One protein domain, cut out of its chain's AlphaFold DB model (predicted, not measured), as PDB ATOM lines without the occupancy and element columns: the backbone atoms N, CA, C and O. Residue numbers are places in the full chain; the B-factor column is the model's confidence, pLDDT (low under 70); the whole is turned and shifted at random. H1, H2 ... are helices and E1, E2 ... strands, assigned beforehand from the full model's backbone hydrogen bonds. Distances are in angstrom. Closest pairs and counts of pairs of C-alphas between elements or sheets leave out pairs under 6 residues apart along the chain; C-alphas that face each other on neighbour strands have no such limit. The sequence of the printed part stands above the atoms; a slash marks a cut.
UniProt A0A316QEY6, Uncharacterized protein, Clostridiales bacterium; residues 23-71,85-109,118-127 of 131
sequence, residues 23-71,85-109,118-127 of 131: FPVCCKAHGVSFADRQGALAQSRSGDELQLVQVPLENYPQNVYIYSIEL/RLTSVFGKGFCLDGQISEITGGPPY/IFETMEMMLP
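Overview. This is residues 23 to 71, 85 to 109 and 118 to 127 of the 131 residues of an uncharacterized protein of Clostridiales bacterium (UniProt A0A316QEY6). A small, strongly twisted sheet of three strands, with E2 and E3 as a hairpin and the long, bending E4 along the other edge of E2, has a short helix toward each end, H1 and H2, and the short strand E1 near E4. The printed part has 84 residues, with named elements in the order E1, H1, E2, E3, H2, E4; the sheet order is E3, E2, E4, antiparallel. The class is mixed, helices and strands, with 39 residues, under half, in named elements. It is compact, with a radius of gyration of the C-alphas of 13.4 A and spans of 41 by 32 by 22 A.

Arrangement. E1, residues 25 to 28, pairs with no named strand and is near E4, residues 95 to 105, with 12 pairs of C-alphas within 10 A. H1, residues 35 to 41, is only just not on the sheet, with 4 pairs of C-alphas within 10 A; its closest C-alpha to E4 is Leu 41, 7.5 A from that of Ile 103. E2, residues 49 to 54, and E3, residues 64 to 68, form a hairpin, with N 51 and O 67 within hydrogen-bond range at 2.8 A. E2 and E4 are antiparallel neighbours, with N 50 and O 98 at 2.8 A. H2, residues 85 to 90, only grazes the sheet with residues 86 to 90. In H1 and H2 every O i to N i+4 pair is within hydrogen-bond range.

Along the chain. E1 begins at C-alpha 25, (149.084, 155.273, 93.738). E2 is 16.6 A long and E3 12.9 A. E4, 27.7 A, bends by 57 degrees at residue 101 and ends at C-alpha 105, (137.391, 144.790, 79.239).

Size, cuts and confidence. The C-alphas of Gly 91 and Pro 108 are farthest apart, 41.1 A. Residues 72 to 84 and 110 to 117 are not printed, with gaps of 27.3 A and 26.3 A between the C-alphas across the cuts. No printed residue has a pLDDT under 70.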
ATOM      1  N   PHE A  23     150.479 158.697  97.538       94.38
ATOM      2  CA  PHE A  23     149.432 157.717  97.813       94.38
ATOM      3  C   PHE A  23     148.045 158.393  97.864       94.38
ATOM      4  O   PHE A  23     147.965 159.517  98.366       94.38
ATOM      5  N   PRO A  24     146.973 157.732  97.385       96.88
ATOM      6  CA  PRO A  24     146.997 156.417  96.744       96.88
ATOM      7  C   PRO A  24     147.680 156.451  95.370       96.88
ATOM      8  O   PRO A  24     147.503 157.397  94.603       96.88
ATOM      9  N   VAL A  25     148.473 155.421  95.066       97.19
ATOM     10  CA  VAL A  25     149.084 155.273  93.738       97.19
ATOM     11  C   VAL A  25     148.088 154.547  92.846       97.19
ATOM     12  O   VAL A  25     147.759 153.393  93.111       97.19
ATOM     13  N   CYS A  26     147.616 155.212  91.796       97.44
ATOM     14  CA  CYS A  26     146.771 154.596  90.777       97.44
ATOM     15  C   CYS A  26     147.644 153.985  89.679       97.44
ATOM     16  O   CYS A  26     148.504 154.667  89.118       97.44
ATOM     17  N   CYS A  27     147.417 152.719  89.347       97.50
ATOM     18  CA  CYS A  27     148.109 152.053  88.246       97.50
ATOM     19  C   CYS A  27     147.266 150.914  87.665       97.50
ATOM     20  O   CYS A  27     146.186 150.599  88.163       97.50
ATOM     21  N   LYS A  28     147.764 150.307  86.587       97.25
ATOM     22  CA  LYS A  28     147.160 149.133  85.958       97.25
ATOM     23  C   LYS A  28     147.904 147.871  86.389       97.25
ATOM     24  O   LYS A  28     149.125 147.891  86.520       97.25
ATOM     25  N   ALA A  29     147.180 146.774  86.574       97.19
ATOM     26  CA  ALA A  29     147.763 145.452  86.747       97.19
ATOM     27  C   ALA A  29     148.368 144.951  85.427       97.19
ATOM     28  O   ALA A  29     147.736 145.026  84.369       97.19
ATOM     29  N   HIS A  30     149.583 144.406  85.482       96.38
ATOM     30  CA  HIS A  30     150.273 143.838  84.327       96.38
ATOM     31  C   HIS A  30     150.302 142.308  84.362       96.38
ATOM     32  O   HIS A  30     150.134 141.667  85.402       96.38
ATOM     33  N   GLY A  31     150.487 141.723  83.174       94.12
ATOM     34  CA  GLY A  31     150.463 140.277  82.965       94.12
ATOM     35  C   GLY A  31     149.118 139.651  83.275       94.12
ATOM     36  O   GLY A  31     149.061 138.501  83.678       94.12
ATOM     37  N   VAL A  32     148.029 140.391  83.130       93.06
ATOM     38  CA  VAL A  32     146.685 139.868  83.383       93.06
ATOM     39  C   VAL A  32     146.276 138.790  82.375       93.06
ATOM     40  O   VAL A  32     145.396 137.996  82.670       93.06
ATOM     41  N   SER A  33     146.926 138.717  81.208       87.88
ATOM     42  CA  SER A  33     146.563 137.835  80.090       87.88
ATOM     43  C   SER A  33     146.857 136.345  80.302       87.88
ATOM     44  O   SER A  33     146.421 135.535  79.490       87.88
ATOM     45  N   PHE A  34     147.590 135.956  81.352       84.19
ATOM     46  CA  PHE A  34     147.776 134.534  81.667       84.19
ATOM     47  C   PHE A  34     146.439 133.905  82.095       84.19
ATOM     48  O   PHE A  34     145.679 134.524  82.840       84.19
ATOM     49  N   ALA A  35     146.161 132.680  81.634       72.81
ATOM     50  CA  ALA A  35     144.836 132.054  81.732       72.81
ATOM     51  C   ALA A  35     144.264 132.033  83.164       72.81
ATOM     52  O   ALA A  35     143.131 132.466  83.377       72.81
ATOM     53  N   ASP A  36     145.069 131.648  84.159       85.94
ATOM     54  CA  ASP A  36     144.636 131.587  85.565       85.94
ATOM     55  C   ASP A  36     144.215 132.955  86.131       85.94
ATOM     56  O   ASP A  36     143.349 133.046  87.003       85.94
ATOM     57  N   ARG A  37     144.792 134.042  85.605       93.69
ATOM     58  CA  ARG A  37     144.515 135.416  86.048       93.69
ATOM     59  C   ARG A  37     143.233 135.956  85.433       93.69
ATOM     60  O   ARG A  37     142.500 136.667  86.107       93.69
ATOM     61  N   GLN A  38     142.923 135.579  84.193       94.75
ATOM     62  CA  GLN A  38     141.663 135.953  83.544       94.75
ATOM     63  C   GLN A  38     140.455 135.378  84.286       94.75
ATOM     64  O   GLN A  38     139.487 136.095  84.525       94.75
ATOM     65  N   GLY A  39     140.540 134.117  84.722       92.69
ATOM     66  CA  GLY A  39     139.489 133.496  85.529       92.69
ATOM     67  C   GLY A  39     139.299 134.164  86.894       92.69
ATOM     68  O   GLY A  39     138.167 134.277  87.356       92.69
ATOM     69  N   ALA A  40     140.383 134.628  87.528       95.12
ATOM     70  CA  ALA A  40     140.303 135.394  88.773       95.12
ATOM     71  C   ALA A  40     139.679 136.781  88.539       95.12
ATOM     72  O   ALA A  40     138.731 137.147  89.220       95.12
ATOM     73  N   LEU A  41     140.136 137.505  87.515       95.94
ATOM     74  CA  LEU A  41     139.624 138.835  87.172       95.94
ATOM     75  C   LEU A  41     138.149 138.839  86.762       95.94
ATOM     76  O   LEU A  41     137.455 139.807  87.046       95.94
ATOM     77  N   ALA A  42     137.666 137.768  86.129       94.69
ATOM     78  CA  ALA A  42     136.249 137.606  85.807       94.69
ATOM     79  C   ALA A  42     135.357 137.480  87.057       94.69
ATOM     80  O   ALA A  42     134.158 137.744  86.981       94.69
ATOM     81  N   GLN A  43     135.926 137.054  88.190       95.31
ATOM     82  CA  GLN A  43     135.234 136.939  89.478       95.31
ATOM     83  C   GLN A  43     135.424 138.182  90.353       95.31
ATOM     84  O   GLN A  43     134.625 138.412  91.257       95.31
ATOM     85  N   SER A  44     136.459 138.976  90.073       96.50
ATOM     86  CA  SER A  44     136.770 140.194  90.811       96.50
ATOM     87  C   SER A  44     135.796 141.336  90.524       96.50
ATOM     88  O   SER A  44     135.170 141.409  89.462       96.50
ATOM     89  N   ARG A  45     135.703 142.278  91.460       96.69
ATOM     90  CA  ARG A  45     134.855 143.470  91.377       96.69
ATOM     91  C   ARG A  45     135.633 144.719  91.774       96.69
ATOM     92  O   ARG A  45     136.708 144.672  92.367       96.69
ATOM     93  N   SER A  46     135.093 145.880  91.403       97.38
ATOM     94  CA  SER A  46     135.579 147.143  91.964       97.38
ATOM     95  C   SER A  46     135.320 147.138  93.468       97.38
ATOM     96  O   SER A  46     134.221 146.800  93.904       97.38
ATOM     97  N   GLY A  47     136.328 147.518  94.245       97.19
ATOM     98  CA  GLY A  47     136.276 147.496  95.700       97.19
ATOM     99  C   GLY A  47     137.009 146.322  96.345       97.19
ATOM    100  O   GLY A  47     137.365 146.461  97.514       97.19
ATOM    101  N   ASP A  48     137.299 145.244  95.607       97.31
ATOM    102  CA  ASP A  48     137.989 144.073  96.158       97.31
ATOM    103  C   ASP A  48     139.346 144.459  96.744       97.31
ATOM    104  O   ASP A  48     140.134 145.192  96.126       97.31
ATOM    105  N   GLU A  49     139.622 143.930  97.930       97.62
ATOM    106  CA  GLU A  49     140.852 144.188  98.659       97.62
ATOM    107  C   GLU A  49     142.018 143.373  98.097       97.62
ATOM    108  O   GLU A  49     141.906 142.195  97.732       97.62
ATOM    109  N   LEU A  50     143.172 144.029  98.035       97.81
ATOM    110  CA  LEU A  50     144.395 143.491  97.472       97.81
ATOM    111  C   LEU A  50     145.548 143.618  98.462       97.81
ATOM    112  O   LEU A  50     145.653 144.594  99.205       97.81
ATOM    113  N   GLN A  51     146.498 142.695  98.354       97.25
ATOM    114  CA  GLN A  51     147.853 142.897  98.846       97.25
ATOM    115  C   GLN A  51     148.858 143.004  97.707       97.25
ATOM    116  O   GLN A  51     148.873 142.211  96.764       97.25
ATOM    117  N   LEU A  52     149.743 143.988  97.831       98.00
ATOM    118  CA  LEU A  52     150.890 144.189  96.962       98.00
ATOM    119  C   LEU A  52     152.123 143.648  97.671       98.00
ATOM    120  O   LEU A  52     152.665 144.307  98.559       98.00
ATOM    121  N   VAL A  53     152.568 142.458  97.275       96.69
ATOM    122  CA  VAL A  53     153.640 141.728  97.966       96.69
ATOM    123  C   VAL A  53     154.898 141.713  97.110       96.69
ATOM    124  O   VAL A  53     154.909 141.159  96.008       96.69
ATOM    125  N   GLN A  54     155.976 142.315  97.614       97.56
ATOM    126  CA  GLN A  54     157.272 142.301  96.940       97.56
ATOM    127  C   GLN A  54     157.936 140.934  97.117       97.56
ATOM    128  O   GLN A  54     158.363 140.582  98.216       97.56
ATOM    129  N   VAL A  55     158.055 140.183  96.022       96.50
ATOM    130  CA  VAL A  55     158.686 138.858  95.987       96.50
ATOM    131  C   VAL A  55     159.726 138.842  94.869       96.50
ATOM    132  O   VAL A  55     159.338 138.867  93.697       96.50
ATOM    133  N   PRO A  56     161.033 138.808  95.194       95.56
ATOM    134  CA  PRO A  56     162.092 138.724  94.196       95.56
ATOM    135  C   PRO A  56     161.994 137.458  93.346       95.56
ATOM    136  O   PRO A  56     161.841 136.361  93.877       95.56
ATOM    137  N   LEU A  57     162.145 137.613  92.032       93.81
ATOM    138  CA  LEU A  57     162.305 136.517  91.077       93.81
ATOM    139  C   LEU A  57     163.684 136.618  90.416       93.81
ATOM    140  O   LEU A  57     164.250 137.708  90.356       93.81
ATOM    141  N   GLU A  58     164.191 135.509  89.874       92.38
ATOM    142  CA  GLU A  58     165.534 135.415  89.274       92.38
ATOM    143  C   GLU A  58     165.823 136.548  88.271       92.38
ATOM    144  O   GLU A  58     166.804 137.273  88.414       92.38
ATOM    145  N   ASN A  59     164.905 136.778  87.326       92.94
ATOM    146  CA  ASN A  59     165.026 137.833  86.310       92.94
ATOM    147  C   ASN A  59     164.323 139.148  86.690       92.94
ATOM    148  O   ASN A  59     164.447 140.154  85.990       92.94
ATOM    149  N   TYR A  60     163.575 139.153  87.796       93.94
ATOM    150  CA  TYR A  60     162.767 140.290  88.242       93.94
ATOM    151  C   TYR A  60     162.911 140.462  89.758       93.94
ATOM    152  O   TYR A  60     161.987 140.162  90.519       93.94
ATOM    153  N   PRO A  61     164.069 140.944  90.240       95.69
ATOM    154  CA  PRO A  61     164.378 140.942  91.669       95.69
ATOM    155  C   PRO A  61     163.459 141.874  92.474       95.69
ATOM    156  O   PRO A  61     163.269 141.678  93.675       95.69
ATOM    157  N   GLN A  62     162.856 142.867  91.813       97.62
ATOM    158  CA  GLN A  62     161.966 143.845  92.442       97.62
ATOM    159  C   GLN A  62     160.495 143.547  92.149       97.62
ATOM    160  O   GLN A  62     159.658 144.412  92.358       97.62
ATOM    161  N   ASN A  63     160.174 142.346  91.654       97.75
ATOM    162  CA  ASN A  63     158.811 141.950  91.323       97.75
ATOM    163  C   ASN A  63     157.852 142.156  92.508       97.75
ATOM    164  O   ASN A  63     158.206 141.919  93.668       97.75
ATOM    165  N   VAL A  64     156.636 142.598  92.186       98.38
ATOM    166  CA  VAL A  64     155.545 142.806  93.136       98.38
ATOM    167  C   VAL A  64     154.304 142.134  92.581       98.38
ATOM    168  O   VAL A  64     153.815 142.520  91.517       98.38
ATOM    169  N   TYR A  65     153.796 141.145  93.308       97.81
ATOM    170  CA  TYR A  65     152.529 140.508  92.984       97.81
ATOM    171  C   TYR A  65     151.361 141.380  93.419       97.81
ATOM    172  O   TYR A  65     151.403 142.006  94.475       97.81
ATOM    173  N   ILE A  66     150.311 141.373  92.604       98.00
ATOM    174  CA  ILE A  66     148.995 141.894  92.956       98.00
ATOM    175  C   ILE A  66     148.155 140.687  93.346       98.00
ATOM    176  O   ILE A  66     147.795 139.880  92.486       98.00
ATOM    177  N   TYR A  67     147.894 140.536  94.635       97.12
ATOM    178  CA  TYR A  67     147.187 139.397  95.199       97.12
ATOM    179  C   TYR A  67     145.796 139.825  95.664       97.12
ATOM    180  O   TYR A  67     145.677 140.795  96.404       97.12
ATOM    181  N   SER A  68     144.760 139.119  95.214       96.44
ATOM    182  CA  SER A  68     143.393 139.264  95.718       96.44
ATOM    183  C   SER A  68     143.258 138.497  97.022       96.44
ATOM    184  O   SER A  68     143.517 137.291  97.049       96.44
ATOM    185  N   ILE A  69     142.844 139.210  98.069       95.00
ATOM    186  CA  ILE A  69     142.620 138.641  99.398       95.00
ATOM    187  C   ILE A  69     141.437 137.672  99.341       95.00
ATOM    188  O   ILE A  69     141.597 136.490  99.630       95.00
ATOM    189  N   GLU A  70     140.285 138.152  98.869       92.88
ATOM    190  CA  GLU A  70     139.037 137.383  98.807       92.88
ATOM    191  C   GLU A  70     139.167 136.104  97.969       92.88
ATOM    192  O   GLU A  70     138.741 135.030  98.388       92.88
ATOM    193  N   LEU A  71     139.794 136.193  96.791       94.12
ATOM    194  CA  LEU A  71     139.918 135.044  95.890       94.12
ATOM    195  C   LEU A  71     141.116 134.149  96.213       94.12
ATOM    196  O   LEU A  71     141.267 133.105  95.574       94.12
ATOM    197  N   ARG A  85     160.581 151.774  92.282       97.38
ATOM    198  CA  ARG A  85     160.339 152.952  93.130       97.38
ATOM    199  C   ARG A  85     159.803 152.555  94.501       97.38
ATOM    200  O   ARG A  85     160.326 153.031  95.511       97.38
ATOM    201  N   LEU A  86     158.806 151.671  94.557       97.06
ATOM    202  CA  LEU A  86     158.249 151.179  95.820       97.06
ATOM    203  C   LEU A  86     159.319 150.439  96.632       97.06
ATOM    204  O   LEU A  86     159.515 150.746  97.808       97.06
ATOM    205  N   THR A  87     160.104 149.569  95.994       96.62
ATOM    206  CA  THR A  87     161.213 148.859  96.652       96.62
ATOM    207  C   THR A  87     162.278 149.829  97.173       96.62
ATOM    208  O   THR A  87     162.795 149.660  98.279       96.62
ATOM    209  N   SER A  88     162.576 150.896  96.430       95.94
ATOM    210  CA  SER A  88     163.517 151.935  96.866       95.94
ATOM    211  C   SER A  88     163.012 152.718  98.083       95.94
ATOM    212  O   SER A  88     163.810 153.119  98.935       95.94
ATOM    213  N   VAL A  89     161.697 152.928  98.197       95.38
ATOM    214  CA  VAL A  89     161.074 153.613  99.338       95.38
ATOM    215  C   VAL A  89     160.985 152.700 100.560       95.38
ATOM    216  O   VAL A  89     161.520 153.056 101.616       95.38
ATOM    217  N   PHE A  90     160.350 151.536 100.417       94.31
ATOM    218  CA  PHE A  90     159.943 150.670 101.530       94.31
ATOM    219  C   PHE A  90     160.961 149.573 101.874       94.31
ATOM    220  O   PHE A  90     160.967 149.089 103.007       94.31
ATOM    221  N   GLY A  91     161.886 149.262 100.963       93.62
ATOM    222  CA  GLY A  91     162.844 148.162 101.095       93.62
ATOM    223  C   GLY A  91     162.322 146.850 100.503       93.62
ATOM    224  O   GLY A  91     161.192 146.778 100.042       93.62
ATOM    225  N   LYS A  92     163.164 145.811 100.495       94.38
ATOM    226  CA  LYS A  92     162.785 144.466 100.023       94.38
ATOM    227  C   LYS A  92     161.774 143.810 100.968       94.38
ATOM    228  O   LYS A  92     161.810 144.066 102.171       94.38
ATOM    229  N   GLY A  93     160.919 142.948 100.419       94.00
ATOM    230  CA  GLY A  93     159.888 142.219 101.160       94.00
ATOM    231  C   GLY A  93     158.777 143.114 101.707       94.00
ATOM    232  O   GLY A  93     158.127 142.750 102.683       94.00
ATOM    233  N   PHE A  94     158.595 144.314 101.142       94.19
ATOM    234  CA  PHE A  94     157.485 145.163 101.550       94.19
ATOM    235  C   PHE A  94     156.152 144.498 101.198       94.19
ATOM    236  O   PHE A  94     156.040 143.761 100.216       94.19
ATOM    237  N   CYS A  95     155.140 144.830 101.987       95.38
ATOM    238  CA  CYS A  95     153.753 144.590 101.644       95.38
ATOM    239  C   CYS A  95     152.992 145.913 101.789       95.38
ATOM    240  O   CYS A  95     153.324 146.714 102.664       95.38
ATOM    241  N   LEU A  96     152.058 146.179 100.883       96.81
ATOM    242  CA  LEU A  96     151.177 147.342 100.915       96.81
ATOM    243  C   LEU A  96     149.752 146.899 100.613       96.81
ATOM    244  O   LEU A  96     149.537 145.968  99.836       96.81
ATOM    245  N   ASP A  97     148.800 147.611 101.184       97.75
ATOM    246  CA  ASP A  97     147.390 147.442 100.876       97.75
ATOM    247  C   ASP A  97     147.058 148.002  99.493       97.75
ATOM    248  O   ASP A  97     147.656 148.977  99.019       97.75
ATOM    249  N   GLY A  98     146.053 147.421  98.856       97.94
ATOM    250  CA  GLY A  98     145.493 147.952  97.632       97.94
ATOM    251  C   GLY A  98     144.039 147.579  97.451       97.94
ATOM    252  O   GLY A  98     143.468 146.805  98.203       97.94
ATOM    253  N   GLN A  99     143.438 148.143  96.418       98.12
ATOM    254  CA  GLN A  99     142.056 147.884  96.064       98.12
ATOM    255  C   GLN A  99     141.901 147.918  94.552       98.12
ATOM    256  O   GLN A  99     142.527 148.750  93.883       98.12
ATOM    257  N   ILE A 100     141.044 147.057  94.009       98.38
ATOM    258  CA  ILE A 100     140.615 147.167  92.615       98.38
ATOM    259  C   ILE A 100     139.783 148.438  92.475       98.38
ATOM    260  O   ILE A 100     138.708 148.563  93.057       98.38
ATOM    261  N   SER A 101     140.267 149.399  91.692       98.06
ATOM    262  CA  SER A 101     139.474 150.586  91.379       98.06
ATOM    263  C   SER A 101     138.462 150.295  90.281       98.06
ATOM    264  O   SER A 101     137.335 150.779  90.353       98.06
ATOM    265  N   GLU A 102     138.839 149.500  89.282       97.50
ATOM    266  CA  GLU A 102     137.993 149.207  88.130       97.50
ATOM    267  C   GLU A 102     138.448 147.925  87.423       97.50
ATOM    268  O   GLU A 102     139.636 147.746  87.138       97.50
ATOM    269  N   ILE A 103     137.490 147.063  87.082       96.56
ATOM    270  CA  ILE A 103     137.687 145.980  86.115       96.56
ATOM    271  C   ILE A 103     137.360 146.527  84.727       96.56
ATOM    272  O   ILE A 103     136.309 147.125  84.517       96.56
ATOM    273  N   THR A 104     138.270 146.333  83.778       94.50
ATOM    274  CA  THR A 104     138.150 146.831  82.398       94.50
ATOM    275  C   THR A 104     138.095 145.664  81.418       94.50
ATOM    276  O   THR A 104     138.586 144.579  81.722       94.50
ATOM    277  N   GLY A 105     137.539 145.868  80.221       91.94
ATOM    278  CA  GLY A 105     137.391 144.790  79.239       91.94
ATOM    279  C   GLY A 105     136.317 143.778  79.649       91.94
ATOM    280  O   GLY A 105     135.269 144.172  80.153       91.94
ATOM    281  N   GLY A 106     136.567 142.490  79.409       86.31
ATOM    282  CA  GLY A 106     135.546 141.446  79.552       86.31
ATOM    283  C   GLY A 106     134.504 141.475  78.428       86.31
ATOM    284  O   GLY A 106     134.587 142.340  77.553       86.31
ATOM    285  N   PRO A 107     133.533 140.541  78.408       84.81
ATOM    286  CA  PRO A 107     132.583 140.395  77.305       84.81
ATOM    287  C   PRO A 107     131.938 141.733  76.903       84.81
ATOM    288  O   PRO A 107     131.393 142.420  77.768       84.81
ATOM    289  N   PRO A 108     131.993 142.131  75.615       85.88
ATOM    290  CA  PRO A 108     132.348 141.325  74.436       85.88
ATOM    291  C   PRO A 108     133.853 141.239  74.100       85.88
ATOM    292  O   PRO A 108     134.223 140.598  73.120       85.88
ATOM    293  N   TYR A 109     134.735 141.877  74.868       87.75
ATOM    294  CA  TYR A 109     136.183 141.843  74.661       87.75
ATOM    295  C   TYR A 109     136.810 140.534  75.177       87.75
ATOM    296  O   TYR A 109     136.356 139.980  76.178       87.75
ATOM    297  N   ILE A 118     146.873 151.667  95.235       98.06
ATOM    298  CA  ILE A 118     147.778 151.188  96.284       98.06
ATOM    299  C   ILE A 118     147.765 152.213  97.413       98.06
ATOM    300  O   ILE A 118     147.863 153.413  97.137       98.06
ATOM    301  N   PHE A 119     147.684 151.761  98.659       96.88
ATOM    302  CA  PHE A 119     147.669 152.589  99.862       96.88
ATOM    303  C   PHE A 119     148.964 152.430 100.668       96.88
ATOM    304  O   PHE A 119     149.686 151.444 100.549       96.88
ATOM    305  N   GLU A 120     149.283 153.427 101.494       91.88
ATOM    306  CA  GLU A 120     150.446 153.392 102.394       91.88
ATOM    307  C   GLU A 120     150.089 152.742 103.744       91.88
ATOM    308  O   GLU A 120     150.448 153.243 104.812       91.88
ATOM    309  N   THR A 121     149.334 151.649 103.695       88.19
ATOM    310  CA  THR A 121     148.870 150.875 104.854       88.19
ATOM    311  C   THR A 121     149.215 149.396 104.665       88.19
ATOM    312  O   THR A 121     149.679 148.992 103.597       88.19
ATOM    313  N   MET A 122     149.092 148.616 105.740       83.38
ATOM    314  CA  MET A 122     149.356 147.169 105.772       83.38
ATOM    315  C   MET A 122     148.302 146.466 106.645       83.38
ATOM    316  O   MET A 122     148.634 145.632 107.486       83.38
ATOM    317  N   GLU A 123     147.056 146.918 106.547       84.75
ATOM    318  CA  GLU A 123     145.972 146.632 107.484       84.75
ATOM    319  C   GLU A 123     144.888 145.727 106.887       84.75
ATOM    320  O   GLU A 123     144.259 144.996 107.646       84.75
ATOM    321  N   MET A 124     144.707 145.695 105.559       85.94
ATOM    322  CA  MET A 124     143.580 144.982 104.925       85.94
ATOM    323  C   MET A 124     143.581 143.469 105.182       85.94
ATOM    324  O   MET A 124     142.530 142.872 105.353       85.94
ATOM    325  N   MET A 125     144.752 142.833 105.300       78.88
ATOM    326  CA  MET A 125     144.834 141.399 105.633       78.88
ATOM    327  C   MET A 125     144.639 141.083 107.118       78.88
ATOM    328  O   MET A 125     144.463 139.919 107.460       78.88
ATOM    329  N   LEU A 126     144.734 142.069 108.018       82.31
ATOM    330  CA  LEU A 126     144.742 141.800 109.460       82.31
ATOM    331  C   LEU A 126     143.494 141.050 109.953       82.31
ATOM    332  O   LEU A 126     143.678 140.128 110.746       82.31
ATOM    333  N   PRO A 127     142.264 141.368 109.499       84.50
ATOM    334  CA  PRO A 127     141.073 140.619 109.897       84.50
ATOM    335  C   PRO A 127     141.134 139.139 109.497       84.50
ATOM    336  O   PRO A 127     140.724 138.287 110.273       84.50
TER     337      PRO A 127